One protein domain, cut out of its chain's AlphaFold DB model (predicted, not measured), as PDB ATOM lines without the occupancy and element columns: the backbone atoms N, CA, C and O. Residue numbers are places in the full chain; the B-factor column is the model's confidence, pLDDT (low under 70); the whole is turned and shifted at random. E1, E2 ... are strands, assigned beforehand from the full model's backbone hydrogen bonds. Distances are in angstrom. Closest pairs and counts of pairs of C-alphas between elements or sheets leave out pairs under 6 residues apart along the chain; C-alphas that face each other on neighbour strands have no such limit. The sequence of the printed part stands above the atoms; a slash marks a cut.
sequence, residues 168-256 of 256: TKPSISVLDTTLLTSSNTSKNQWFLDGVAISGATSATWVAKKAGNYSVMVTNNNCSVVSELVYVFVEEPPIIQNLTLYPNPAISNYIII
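This is residues 168 to 256 of the 256 residues of an uncharacterized protein of Adhaeribacter arboris (UniProt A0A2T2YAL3). The domain has little regular structure: a small sandwich of two sheets, E1 E2 E4 and E3 E5 E6 E7, partly face to face, with a long tail whose residues 236 to 243 and 246 to 252 stick out. The 89 printed residues have seven named strands, E1 to E7 in chain order, holding 32 residues, and no named helix: all strand. The first sheet runs E1, E2, E4; the second is branched at E5; neighbours are antiparallel. The whole is extended, radius of gyration of the C-alphas 20.0 A, spanning 68 by 22 by 19 A.

E1, residues 172 to 175, and E2, residues 179 to 182, form a hairpin, with N 173 and O 181 2.9 A apart. E4, residues 204 to 206, is E2's other neighbour, N 180 to O 205 2.8 A. E3, residues 188 to 192, lies on one side of E5, residues 211 to 219, N 189 to O 216 2.8 A. E6, residues 222 to 225, and E7, residues 229 to 231, lie on the other side, N 217 to O 224 2.9 A and N 213 to O 229 2.8 A.

E1 begins at C-alpha 172 (33.242, 20.490, 21.087). E5 is 26.2 A long. E7 ends at C-alpha 231 (38.133, 29.311, 16.309).

The printed part has no cut. The link E3 to E4 is long. Confidence is under 70 at residues 240 to 241, 243 to 244, 247 and 253 to 256.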
ATOM      1  N   THR A 168      34.298   9.197  28.830       90.38
ATOM      2  CA  THR A 168      34.049   9.459  27.416       90.38
ATOM      3  C   THR A 168      34.825  10.703  27.011       90.38
ATOM      4  O   THR A 168      34.744  11.730  27.689       90.38
ATOM      5  N   LYS A 169      35.572  10.616  25.907       92.31
ATOM      6  CA  LYS A 169      36.266  11.772  25.342       92.31
ATOM      7  C   LYS A 169      35.234  12.849  24.972       92.31
ATOM      8  O   LYS A 169      34.316  12.531  24.215       92.31
ATOM      9  N   PRO A 170      35.346  14.083  25.495       95.94
ATOM     10  CA  PRO A 170      34.403  15.141  25.172       95.94
ATOM     11  C   PRO A 170      34.571  15.600  23.722       95.94
ATOM     12  O   PRO A 170      35.679  15.597  23.178       95.94
ATOM     13  N   SER A 171      33.477  16.045  23.111       97.12
ATOM     14  CA  SER A 171      33.473  16.739  21.821       97.12
ATOM     15  C   SER A 171      33.088  18.203  22.003       97.12
ATOM     16  O   SER A 171      32.298  18.529  22.890       97.12
ATOM     17  N   ILE A 172      33.604  19.071  21.135       98.00
ATOM     18  CA  ILE A 172      33.242  20.490  21.087       98.00
ATOM     19  C   ILE A 172      32.384  20.728  19.844       98.00
ATOM     20  O   ILE A 172      32.789  20.361  18.741       98.00
ATOM     21  N   SER A 173      31.223  21.360  20.012       96.94
ATOM     22  CA  SER A 173      30.451  21.951  18.916       96.94
ATOM     23  C   SER A 173      30.580  23.474  18.933       96.94
ATOM     24  O   SER A 173      30.725  24.082  19.994       96.94
ATOM     25  N   VAL A 174      30.547  24.089  17.751       94.94
ATOM     26  CA  VAL A 174      30.622  25.547  17.582       94.94
ATOM     27  C   VAL A 174      29.264  26.053  17.111       94.94
ATOM     28  O   VAL A 174      28.762  25.595  16.085       94.94
ATOM     29  N   LEU A 175      28.680  26.988  17.855       90.06
ATOM     30  CA  LEU A 175      27.476  27.734  17.499       90.06
ATOM     31  C   LEU A 175      27.853  29.208  17.282       90.06
ATOM     32  O   LEU A 175      28.753  29.721  17.948       90.06
ATOM     33  N   ASP A 176      27.209  29.882  16.328       82.56
ATOM     34  CA  ASP A 176      27.383  31.320  16.064       82.56
ATOM     35  C   ASP A 176      28.855  31.776  15.974       82.56
ATOM     36  O   ASP A 176      29.240  32.827  16.484       82.56
ATOM     37  N   THR A 177      29.704  30.957  15.339       84.94
ATOM     38  CA  THR A 177      31.156  31.146  15.092       84.94
ATOM     39  C   THR A 177      32.081  31.210  16.315       84.94
ATOM     40  O   THR A 177      33.250  30.857  16.189       84.94
ATOM     41  N   THR A 178      31.590  31.589  17.498       92.62
ATOM     42  CA  THR A 178      32.418  31.812  18.701       92.62
ATOM     43  C   THR A 178      31.904  31.121  19.963       92.62
ATOM     44  O   THR A 178      32.654  31.001  20.936       92.62
ATOM     45  N   LEU A 179      30.655  30.643  19.981       95.81
ATOM     46  CA  LEU A 179      30.091  29.944  21.130       95.81
ATOM     47  C   LEU A 179      30.443  28.457  21.054       95.81
ATOM     48  O   LEU A 179      29.863  27.687  20.292       95.81
ATOM     49  N   LEU A 180      31.388  28.042  21.883       97.62
ATOM     50  CA  LEU A 180      31.793  26.653  22.027       97.62
ATOM     51  C   LEU A 180      30.907  25.949  23.048       97.62
ATOM     52  O   LEU A 180      30.637  26.492  24.119       97.62
ATOM     53  N   THR A 181      30.491  24.726  22.740       97.62
ATOM     54  CA  THR A 181      29.704  23.878  23.641       97.62
ATOM     55  C   THR A 181      30.382  22.523  23.800       97.62
ATOM     56  O   THR A 181      30.659  21.832  22.823       97.62
ATOM     57  N   SER A 182      30.656  22.141  25.044       97.75
ATOM     58  CA  SER A 182      31.140  20.809  25.410       97.75
ATOM     59  C   SER A 182      29.986  19.807  25.386       97.75
ATOM     60  O   SER A 182      28.879  20.114  25.830       97.75
ATOM     61  N   SER A 183      30.251  18.570  24.962       96.75
ATOM     62  CA  SER A 183      29.319  17.443  25.133       96.75
ATOM     63  C   SER A 183      29.012  17.120  26.600       96.75
ATOM     64  O   SER A 183      28.075  16.375  26.887       96.75
ATOM     65  N   ASN A 184      29.804  17.644  27.538       95.38
ATOM     66  CA  ASN A 184      29.658  17.412  28.966       95.38
ATOM     67  C   ASN A 184      29.077  18.654  29.651       95.38
ATOM     68  O   ASN A 184      29.581  19.766  29.511       95.38
ATOM     69  N   THR A 185      28.038  18.457  30.462       93.81
ATOM     70  CA  THR A 185      27.318  19.552  31.135       93.81
ATOM     71  C   THR A 185      28.024  20.091  32.382       93.81
ATOM     72  O   THR A 185      27.671  21.158  32.876       93.81
ATOM     73  N   SER A 186      29.014  19.374  32.917       93.44
ATOM     74  CA  SER A 186      29.750  19.755  34.127       93.44
ATOM     75  C   SER A 186      31.177  19.210  34.116       93.44
ATOM     76  O   SER A 186      31.514  18.348  33.303       93.44
ATOM     77  N   LYS A 187      31.997  19.694  35.063       94.75
ATOM     78  CA  LYS A 187      33.394  19.278  35.274       94.75
ATOM     79  C   LYS A 187      34.323  19.574  34.088       94.75
ATOM     80  O   LYS A 187      35.313  18.872  33.889       94.75
ATOM     81  N   ASN A 188      33.986  20.604  33.315       97.00
ATOM     82  CA  ASN A 188      34.805  21.082  32.213       97.00
ATOM     83  C   ASN A 188      35.923  21.996  32.728       97.00
ATOM     84  O   ASN A 188      35.784  22.649  33.762       97.00
ATOM     85  N   GLN A 189      36.995  22.082  31.955       98.12
ATOM     86  CA  GLN A 189      37.996  23.137  32.003       98.12
ATOM     87  C   GLN A 189      38.407  23.435  30.558       98.12
ATOM     88  O   GLN A 189      38.908  22.545  29.870       98.12
ATOM     89  N   TRP A 190      38.179  24.659  30.084       98.38
ATOM     90  CA  TRP A 190      38.560  25.070  28.728       98.38
ATOM     91  C   TRP A 190      40.027  25.494  28.653       98.38
ATOM     92  O   TRP A 190      40.587  26.034  29.614       98.38
ATOM     93  N   PHE A 191      40.630  25.265  27.491       98.69
ATOM     94  CA  PHE A 191      42.005  25.609  27.153       98.69
ATOM     95  C   PHE A 191      42.033  26.379  25.832       98.69
ATOM     96  O   PHE A 191      41.235  26.092  24.941       98.69
ATOM     97  N   LEU A 192      42.967  27.322  25.718       98.25
ATOM     98  CA  LEU A 192      43.329  28.025  24.488       98.25
ATOM     99  C   LEU A 192      44.814  27.775  24.227       98.25
ATOM    100  O   LEU A 192      45.640  28.068  25.092       98.25
ATOM    101  N   ASP A 193      45.137  27.198  23.072       97.81
ATOM    102  CA  ASP A 193      46.501  26.860  22.646       97.81
ATOM    103  C   ASP A 193      47.285  26.083  23.721       97.81
ATOM    104  O   ASP A 193      48.456  26.332  24.002       97.81
ATOM    105  N   GLY A 194      46.595  25.138  24.369       97.00
ATOM    106  CA  GLY A 194      47.146  24.291  25.430       97.00
ATOM    107  C   GLY A 194      47.221  24.942  26.817       97.00
ATOM    108  O   GLY A 194      47.574  24.262  27.779       97.00
ATOM    109  N   VAL A 195      46.845  26.216  26.966       98.12
ATOM    110  CA  VAL A 195      46.843  26.930  28.252       98.12
ATOM    111  C   VAL A 195      45.433  26.980  28.835       98.12
ATOM    112  O   VAL A 195      44.484  27.373  28.160       98.12
ATOM    113  N   ALA A 196      45.286  26.595  30.105       98.06
ATOM    114  CA  ALA A 196      43.998  26.627  30.792       98.06
ATOM    115  C   ALA A 196      43.464  28.062  30.898       98.06
ATOM    116  O   ALA A 196      44.151  28.970  31.370       98.06
ATOM    117  N   ILE A 197      42.208  28.260  30.502       97.88
ATOM    118  CA  ILE A 197      41.528  29.543  30.642       97.88
ATOM    119  C   ILE A 197      40.940  29.618  32.054       97.88
ATOM    120  O   ILE A 197      40.042  28.854  32.411       97.88
ATOM    121  N   SER A 198      41.454  30.530  32.881       96.94
ATOM    122  CA  SER A 198      41.049  30.640  34.288       96.94
ATOM    123  C   SER A 198      39.531  30.807  34.445       96.94
ATOM    124  O   SER A 198      38.925  31.680  33.826       96.94
ATOM    125  N   GLY A 199      38.919  29.956  35.277       95.38
ATOM    126  CA  GLY A 199      37.486  29.990  35.588       95.38
ATOM    127  C   GLY A 199      36.559  29.455  34.490       95.38
ATOM    128  O   GLY A 199      35.347  29.411  34.690       95.38
ATOM    129  N   ALA A 200      37.093  29.019  33.348       97.19
ATOM    130  CA  ALA A 200      36.303  28.500  32.239       97.19
ATOM    131  C   ALA A 200      35.857  27.050  32.494       97.19
ATOM    132  O   ALA A 200      36.442  26.111  31.953       97.19
ATOM    133  N   THR A 201      34.828  26.861  33.324       97.31
ATOM    134  CA  THR A 201      34.347  25.527  33.749       97.31
ATOM    135  C   THR A 201      32.912  25.198  33.329       97.31
ATOM    136  O   THR A 201      32.445  24.066  33.495       97.31
ATOM    137  N   SER A 202      32.206  26.167  32.750       96.94
ATOM    138  CA  SER A 202      30.858  25.993  32.210       96.94
ATOM    139  C   SER A 202      30.839  25.067  30.987       96.94
ATOM    140  O   SER A 202      31.841  24.888  30.295       96.94
ATOM    141  N   ALA A 203      29.673  24.471  30.711       97.06
ATOM    142  CA  ALA A 203      29.452  23.649  29.516       97.06
ATOM    143  C   ALA A 203      29.616  24.437  28.210       97.06
ATOM    144  O   ALA A 203      29.986  23.866  27.190       97.06
ATOM    145  N   THR A 204      29.367  25.743  28.259       96.75
ATOM    146  CA  THR A 204      29.562  26.661  27.144       96.75
ATOM    147  C   THR A 204      30.689  27.644  27.430       96.75
ATOM    148  O   THR A 204      30.954  27.997  28.584       96.75
ATOM    149  N   TRP A 205      31.349  28.097  26.369       97.06
ATOM    150  CA  TRP A 205      32.383  29.121  26.425       97.06
ATOM    151  C   TRP A 205      32.311  30.030  25.198       97.06
ATOM    152  O   TRP A 205      32.253  29.547  24.074       97.06
ATOM    153  N   VAL A 206      32.340  31.348  25.405       96.00
ATOM    154  CA  VAL A 206      32.406  32.325  24.307       96.00
ATOM    155  C   VAL A 206      33.871  32.649  24.031       96.00
ATOM    156  O   VAL A 206      34.547  33.268  24.862       96.00
ATOM    157  N   ALA A 207      34.373  32.223  22.874       95.50
ATOM    158  CA  ALA A 207      35.726  32.516  22.424       95.50
ATOM    159  C   ALA A 207      35.899  34.024  22.171       95.50
ATOM    160  O   ALA A 207      35.107  34.648  21.474       95.50
ATOM    161  N   LYS A 208      36.950  34.611  22.754       93.06
ATOM    162  CA  LYS A 208      37.294  36.042  22.617       93.06
ATOM    163  C   LYS A 208      38.585  36.278  21.837       93.06
ATOM    164  O   LYS A 208      38.969  37.422  21.635       93.06
ATOM    165  N   LYS A 209      39.294  35.206  21.487       94.38
ATOM    166  CA  LYS A 209      40.563  35.226  20.762       94.38
ATOM    167  C   LYS A 209      40.547  34.107  19.736       94.38
ATOM    168  O   LYS A 209      39.941  33.066  19.987       94.38
ATOM    169  N   ALA A 210      41.217  34.318  18.611       94.81
ATOM    170  CA  ALA A 210      41.469  33.235  17.677       94.81
ATOM    171  C   ALA A 210      42.467  32.232  18.285       94.81
ATOM    172  O   ALA A 210      43.355  32.630  19.042       94.81
ATOM    173  N   GLY A 211      42.326  30.950  17.951       95.94
ATOM    174  CA  GLY A 211      43.257  29.903  18.383       95.94
ATOM    175  C   GLY A 211      42.624  28.519  18.484       95.94
ATOM    176  O   GLY A 211      41.455  28.320  18.139       95.94
ATOM    177  N   ASN A 212      43.413  27.548  18.948       98.00
ATOM    178  CA  ASN A 212      42.959  26.172  19.136       98.00
ATOM    179  C   ASN A 212      42.353  25.993  20.525       98.00
ATOM    180  O   ASN A 212      43.047  26.062  21.541       98.00
ATOM    181  N   TYR A 213      41.060  25.704  20.563       98.31
ATOM    182  CA  TYR A 213      40.343  25.410  21.789       98.31
ATOM    183  C   TYR A 213      40.252  23.905  22.032       98.31
ATOM    184  O   TYR A 213      39.991  23.119  21.120       98.31
ATOM    185  N   SER A 214      40.412  23.509  23.290       98.50
ATOM    186  CA  SER A 214      40.080  22.166  23.777       98.50
ATOM    187  C   SER A 214      39.378  22.244  25.121       98.50
ATOM    188  O   SER A 214      39.545  23.212  25.866       98.50
ATOM    189  N   VAL A 215      38.629  21.201  25.464       98.31
ATOM    190  CA  VAL A 215      37.989  21.062  26.770       98.31
ATOM    191  C   VAL A 215      38.482  19.789  27.444       98.31
ATOM    192  O   VAL A 215      38.475  18.707  26.856       98.31
ATOM    193  N   MET A 216      38.940  19.924  28.685       97.31
ATOM    194  CA  MET A 216      39.244  18.798  29.559       97.31
ATOM    195  C   MET A 216      38.041  18.526  30.451       97.31
ATOM    196  O   MET A 216      37.489  19.452  31.044       97.31
ATOM    197  N   VAL A 217      37.671  17.259  30.585       96.38
ATOM    198  CA  VAL A 217      36.677  16.811  31.561       96.38
ATOM    199  C   VAL A 217      37.384  15.997  32.627       96.38
ATOM    200  O   VAL A 217      38.067  15.024  32.302       96.38
ATOM    201  N   THR A 218      37.194  16.373  33.892       93.94
ATOM    202  CA  THR A 218      37.796  15.679  35.038       93.94
ATOM    203  C   THR A 218      36.727  15.031  35.902       93.94
ATOM    204  O   THR A 218      35.807  15.698  36.363       93.94
ATOM    205  N   ASN A 219      36.839  13.739  36.189       89.50
ATOM    206  CA  ASN A 219      35.920  13.040  37.081       89.50
ATOM    207  C   ASN A 219      36.649  11.933  37.853       89.50
ATOM    208  O   ASN A 219      37.362  11.139  37.250       89.50
ATOM    209  N   ASN A 220      36.461  11.882  39.179       84.69
ATOM    210  CA  ASN A 220      37.137  10.968  40.114       84.69
ATOM    211  C   ASN A 220      38.643  10.803  39.822       84.69
ATOM    212  O   ASN A 220      39.127   9.687  39.667       84.69
ATOM    213  N   ASN A 221      39.359  11.930  39.722       84.06
ATOM    214  CA  ASN A 221      40.800  12.032  39.431       84.06
ATOM    215  C   ASN A 221      41.255  11.560  38.042       84.06
ATOM    216  O   ASN A 221      42.445  11.623  37.753       84.06
ATOM    217  N   CYS A 222      40.333  11.159  37.166       92.19
ATOM    218  CA  CYS A 222      40.631  10.914  35.761       92.19
ATOM    219  C   CYS A 222      40.317  12.152  34.941       92.19
ATOM    220  O   CYS A 222      39.310  12.814  35.190       92.19
ATOM    221  N   SER A 223      41.153  12.431  33.948       93.75
ATOM    222  CA  SER A 223      40.971  13.553  33.034       93.75
ATOM    223  C   SER A 223      41.117  13.082  31.598       93.75
ATOM    224  O   SER A 223      41.999  12.288  31.280       93.75
ATOM    225  N   VAL A 224      40.246  13.579  30.729       95.12
ATOM    226  CA  VAL A 224      40.317  13.352  29.283       95.12
ATOM    227  C   VAL A 224      40.115  14.682  28.568       95.12
ATOM    228  O   VAL A 224      39.290  15.495  28.985       95.12
ATOM    229  N   VAL A 225      40.889  14.915  27.513       96.06
ATOM    230  CA  VAL A 225      40.854  16.149  26.717       96.06
ATOM    231  C   VAL A 225      40.180  15.862  25.380       96.06
ATOM    232  O   VAL A 225      40.364  14.780  24.820       96.06
ATOM    233  N   SER A 226      39.379  16.805  24.885       97.88
ATOM    234  CA  SER A 226      38.758  16.744  23.558       97.88
ATOM    235  C   SER A 226      39.789  16.765  22.425       97.88
ATOM    236  O   SER A 226      40.975  17.012  22.637       97.88
ATOM    237  N   GLU A 227      39.324  16.555  21.193       97.69
ATOM    238  CA  GLU A 227      40.066  17.036  20.019       97.69
ATOM    239  C   GLU A 227      40.150  18.573  20.018       97.69
ATOM    240  O   GLU A 227      39.363  19.249  20.695       97.69
ATOM    241  N   LEU A 228      41.105  19.119  19.261       97.94
ATOM    242  CA  LEU A 228      41.255  20.562  19.066       97.94
ATOM    243  C   LEU A 228      40.188  21.096  18.101       97.94
ATOM    244  O   LEU A 228      39.915  20.487  17.066       97.94
ATOM    245  N   VAL A 229      39.638  22.271  18.410       97.69
ATOM    246  CA  VAL A 229      38.767  23.045  17.516       97.69
ATOM    247  C   VAL A 229      39.358  24.434  17.331       97.69
ATOM    248  O   VAL A 229      39.493  25.189  18.292       97.69
ATOM    249  N   TYR A 230      39.707  24.778  16.093       96.38
ATOM    250  CA  TYR A 230      40.186  26.118  15.772       96.38
ATOM    251  C   TYR A 230      39.011  27.093  15.672       96.38
ATOM    252  O   TYR A 230      38.050  26.838  14.942       96.38
ATOM    253  N   VAL A 231      39.102  28.214  16.385       95.81
ATOM    254  CA  VAL A 231      38.133  29.311  16.309       95.81
ATOM    255  C   VAL A 231      38.815  30.537  15.733       95.81
ATOM    256  O   VAL A 231      39.910  30.905  16.160       95.81
ATOM    257  N   PHE A 232      38.142  31.189  14.792       92.19
ATOM    258  CA  PHE A 232      38.521  32.501  14.296       92.19
ATOM    259  C   PHE A 232      37.672  33.560  15.005       92.19
ATOM    260  O   PHE A 232      36.448  33.460  15.020       92.19
ATOM    261  N   VAL A 233      38.318  34.558  15.606       89.69
ATOM    262  CA  VAL A 233      37.646  35.720  16.196       89.69
ATOM    263  C   VAL A 233      38.192  36.947  15.490       89.69
ATOM    264  O   VAL A 233      39.398  37.186  15.529       89.69
ATOM    265  N   GLU A 234      37.312  37.691  14.829       84.25
ATOM    266  CA  GLU A 234      37.679  38.953  14.197       84.25
ATOM    267  C   GLU A 234      37.925  39.988  15.300       84.25
ATOM    268  O   GLU A 234      37.033  40.305  16.092       84.25
ATOM    269  N   GLU A 235      39.166  40.459  15.416       74.94
ATOM    270  CA  GLU A 235      39.480  41.536  16.350       74.94
ATOM    271  C   GLU A 235      38.907  42.848  15.799       74.94
ATOM    272  O   GLU A 235      39.059  43.123  14.603       74.94
ATOM    273  N   PRO A 236      38.245  43.677  16.630       74.94
ATOM    274  CA  PRO A 236      37.794  44.982  16.177       74.94
ATOM    275  C   PRO A 236      38.997  45.783  15.660       74.94
ATOM    276  O   PRO A 236      40.084  45.691  16.242       74.94
ATOM    277  N   PRO A 237      38.828  46.580  14.590       73.75
ATOM    278  CA  PRO A 237      39.921  47.361  14.038       73.75
ATOM    279  C   PRO A 237      40.516  48.252  15.129       73.75
ATOM    280  O   PRO A 237      39.828  49.074  15.740       73.75
ATOM    281  N   ILE A 238      41.813  48.089  15.380       74.06
ATOM    282  CA  ILE A 238      42.545  48.978  16.275       74.06
ATOM    283  C   ILE A 238      42.704  50.311  15.534       74.06
ATOM    284  O   ILE A 238      43.569  50.447  14.668       74.06
ATOM    285  N   ILE A 239      41.877  51.309  15.857       74.38
ATOM    286  CA  ILE A 239      42.058  52.668  15.333       74.38
ATOM    287  C   ILE A 239      43.259  53.302  16.052       74.38
ATOM    288  O   ILE A 239      43.120  53.912  17.110       74.38
ATOM    289  N   GLN A 240      44.459  53.150  15.489       68.56
ATOM    290  CA  GLN A 240      45.634  53.932  15.883       68.56
ATOM    291  C   GLN A 240      45.747  55.181  15.002       68.56
ATOM    292  O   GLN A 240      45.610  55.105  13.785       68.56
ATOM    293  N   ASN A 241      46.030  56.331  15.624       68.44
ATOM    294  CA  ASN A 241      46.235  57.626  14.960       68.44
ATOM    295  C   ASN A 241      45.017  58.160  14.186       68.44
ATOM    296  O   ASN A 241      45.151  58.610  13.046       68.44
ATOM    297  N   LEU A 242      43.833  58.161  14.812       71.50
ATOM    298  CA  LEU A 242      42.677  58.875  14.269       71.50
ATOM    299  C   LEU A 242      43.025  60.364  14.112       71.50
ATOM    300  O   LEU A 242      43.040  61.119  15.082       71.50
ATOM    301  N   THR A 243      43.311  60.775  12.881       68.81
ATOM    302  CA  THR A 243      43.606  62.167  12.544       68.81
ATOM    303  C   THR A 243      42.404  62.717  11.789       68.81
ATOM    304  O   THR A 243      42.169  62.365  10.636       68.81
ATOM    305  N   LEU A 244      41.601  63.532  12.473       68.69
ATOM    306  CA  LEU A 244      40.404  64.161  11.913       68.69
ATOM    307  C   LEU A 244      40.778  65.519  11.312       68.69
ATOM    308  O   LEU A 244      41.380  66.354  11.991       68.69
ATOM    309  N   TYR A 245      40.399  65.747  10.053       72.62
ATOM    310  CA  TYR A 245      40.570  67.030   9.371       72.62
ATOM    311  C   TYR A 245      39.221  67.589   8.894       72.62
ATOM    312  O   TYR A 245      38.392  66.814   8.413       72.62
ATOM    313  N   PRO A 246      39.031  68.923   8.941       74.06
ATOM    314  CA  PRO A 246      39.956  69.920   9.486       74.06
ATOM    315  C   PRO A 246      39.990  69.952  11.028       74.06
ATOM    316  O   PRO A 246      38.973  69.787  11.702       74.06
ATOM    317  N   ASN A 247      41.183  70.201  11.571       66.06
ATOM    318  CA  ASN A 247      41.416  70.585  12.962       66.06
ATOM    319  C   ASN A 247      42.006  72.012  12.952       66.06
ATOM    320  O   ASN A 247      43.091  72.174  12.387       66.06
ATOM    321  N   PRO A 248      41.339  73.040  13.518       71.62
ATOM    322  CA  PRO A 248      40.114  72.987  14.329       71.62
ATOM    323  C   PRO A 248      38.844  72.670  13.527       71.62
ATOM    324  O   PRO A 248      38.689  73.112  12.390       71.62
ATOM    325  N   ALA A 249      37.920  71.933  14.143       78.75
ATOM    326  CA  ALA A 249      36.632  71.596  13.544       78.75
ATOM    327  C   ALA A 249      35.570  72.654  13.860       78.75
ATOM    328  O   ALA A 249      35.491  73.149  14.983       78.75
ATOM    329  N   ILE A 250      34.726  72.964  12.876       78.00
ATOM    330  CA  ILE A 250      33.639  73.954  12.998       78.00
ATOM    331  C   ILE A 250      32.297  73.299  13.391       78.00
ATOM    332  O   ILE A 250      31.321  73.996  13.647       78.00
ATOM    333  N   SER A 251      32.229  71.959  13.425       77.25
ATOM    334  CA  SER A 251      31.035  71.176  13.789       77.25
ATOM    335  C   SER A 251      31.408  69.774  14.302       77.25
ATOM    336  O   SER A 251      32.566  69.367  14.197       77.25
ATOM    337  N   ASN A 252      30.435  69.044  14.859       72.50
ATOM    338  CA  ASN A 252      30.622  67.679  15.363       72.50
ATOM    339  C   ASN A 252      30.840  66.682  14.212       72.50
ATOM    340  O   ASN A 252      30.083  66.686  13.243       72.50
ATOM    341  N   TYR A 253      31.815  65.780  14.353       66.56
ATOM    342  CA  TYR A 253      31.982  64.643  13.445       66.56
ATOM    343  C   TYR A 253      31.149  63.446  13.914       66.56
ATOM    344  O   TYR A 253      31.122  63.130  15.103       66.56
ATOM    345  N   ILE A 254      30.515  62.759  12.964       56.16
ATOM    346  CA  ILE A 254      29.951  61.422  13.165       56.16
ATOM    347  C   ILE A 254      30.969  60.438  12.586       56.16
ATOM    348  O   ILE A 254      31.245  60.474  11.389       56.16
ATOM    349  N   ILE A 255      31.548  59.598  13.441       61.59
ATOM    350  CA  ILE A 255      32.368  58.457  13.023       61.59
ATOM    351  C   ILE A 255      31.401  57.273  12.966       61.59
ATOM    352  O   ILE A 255      30.870  56.887  14.006       61.59
ATOM    353  N   ILE A 256      31.096  56.803  11.754       55.16
ATOM    354  CA  ILE A 256      30.237  55.634  11.500       55.16
ATOM    355  C   ILE A 256      31.108  54.382  11.516       55.16
ATOM    356  O   ILE A 256      32.193  54.444  10.892       55.16
TER     357      ILE A 256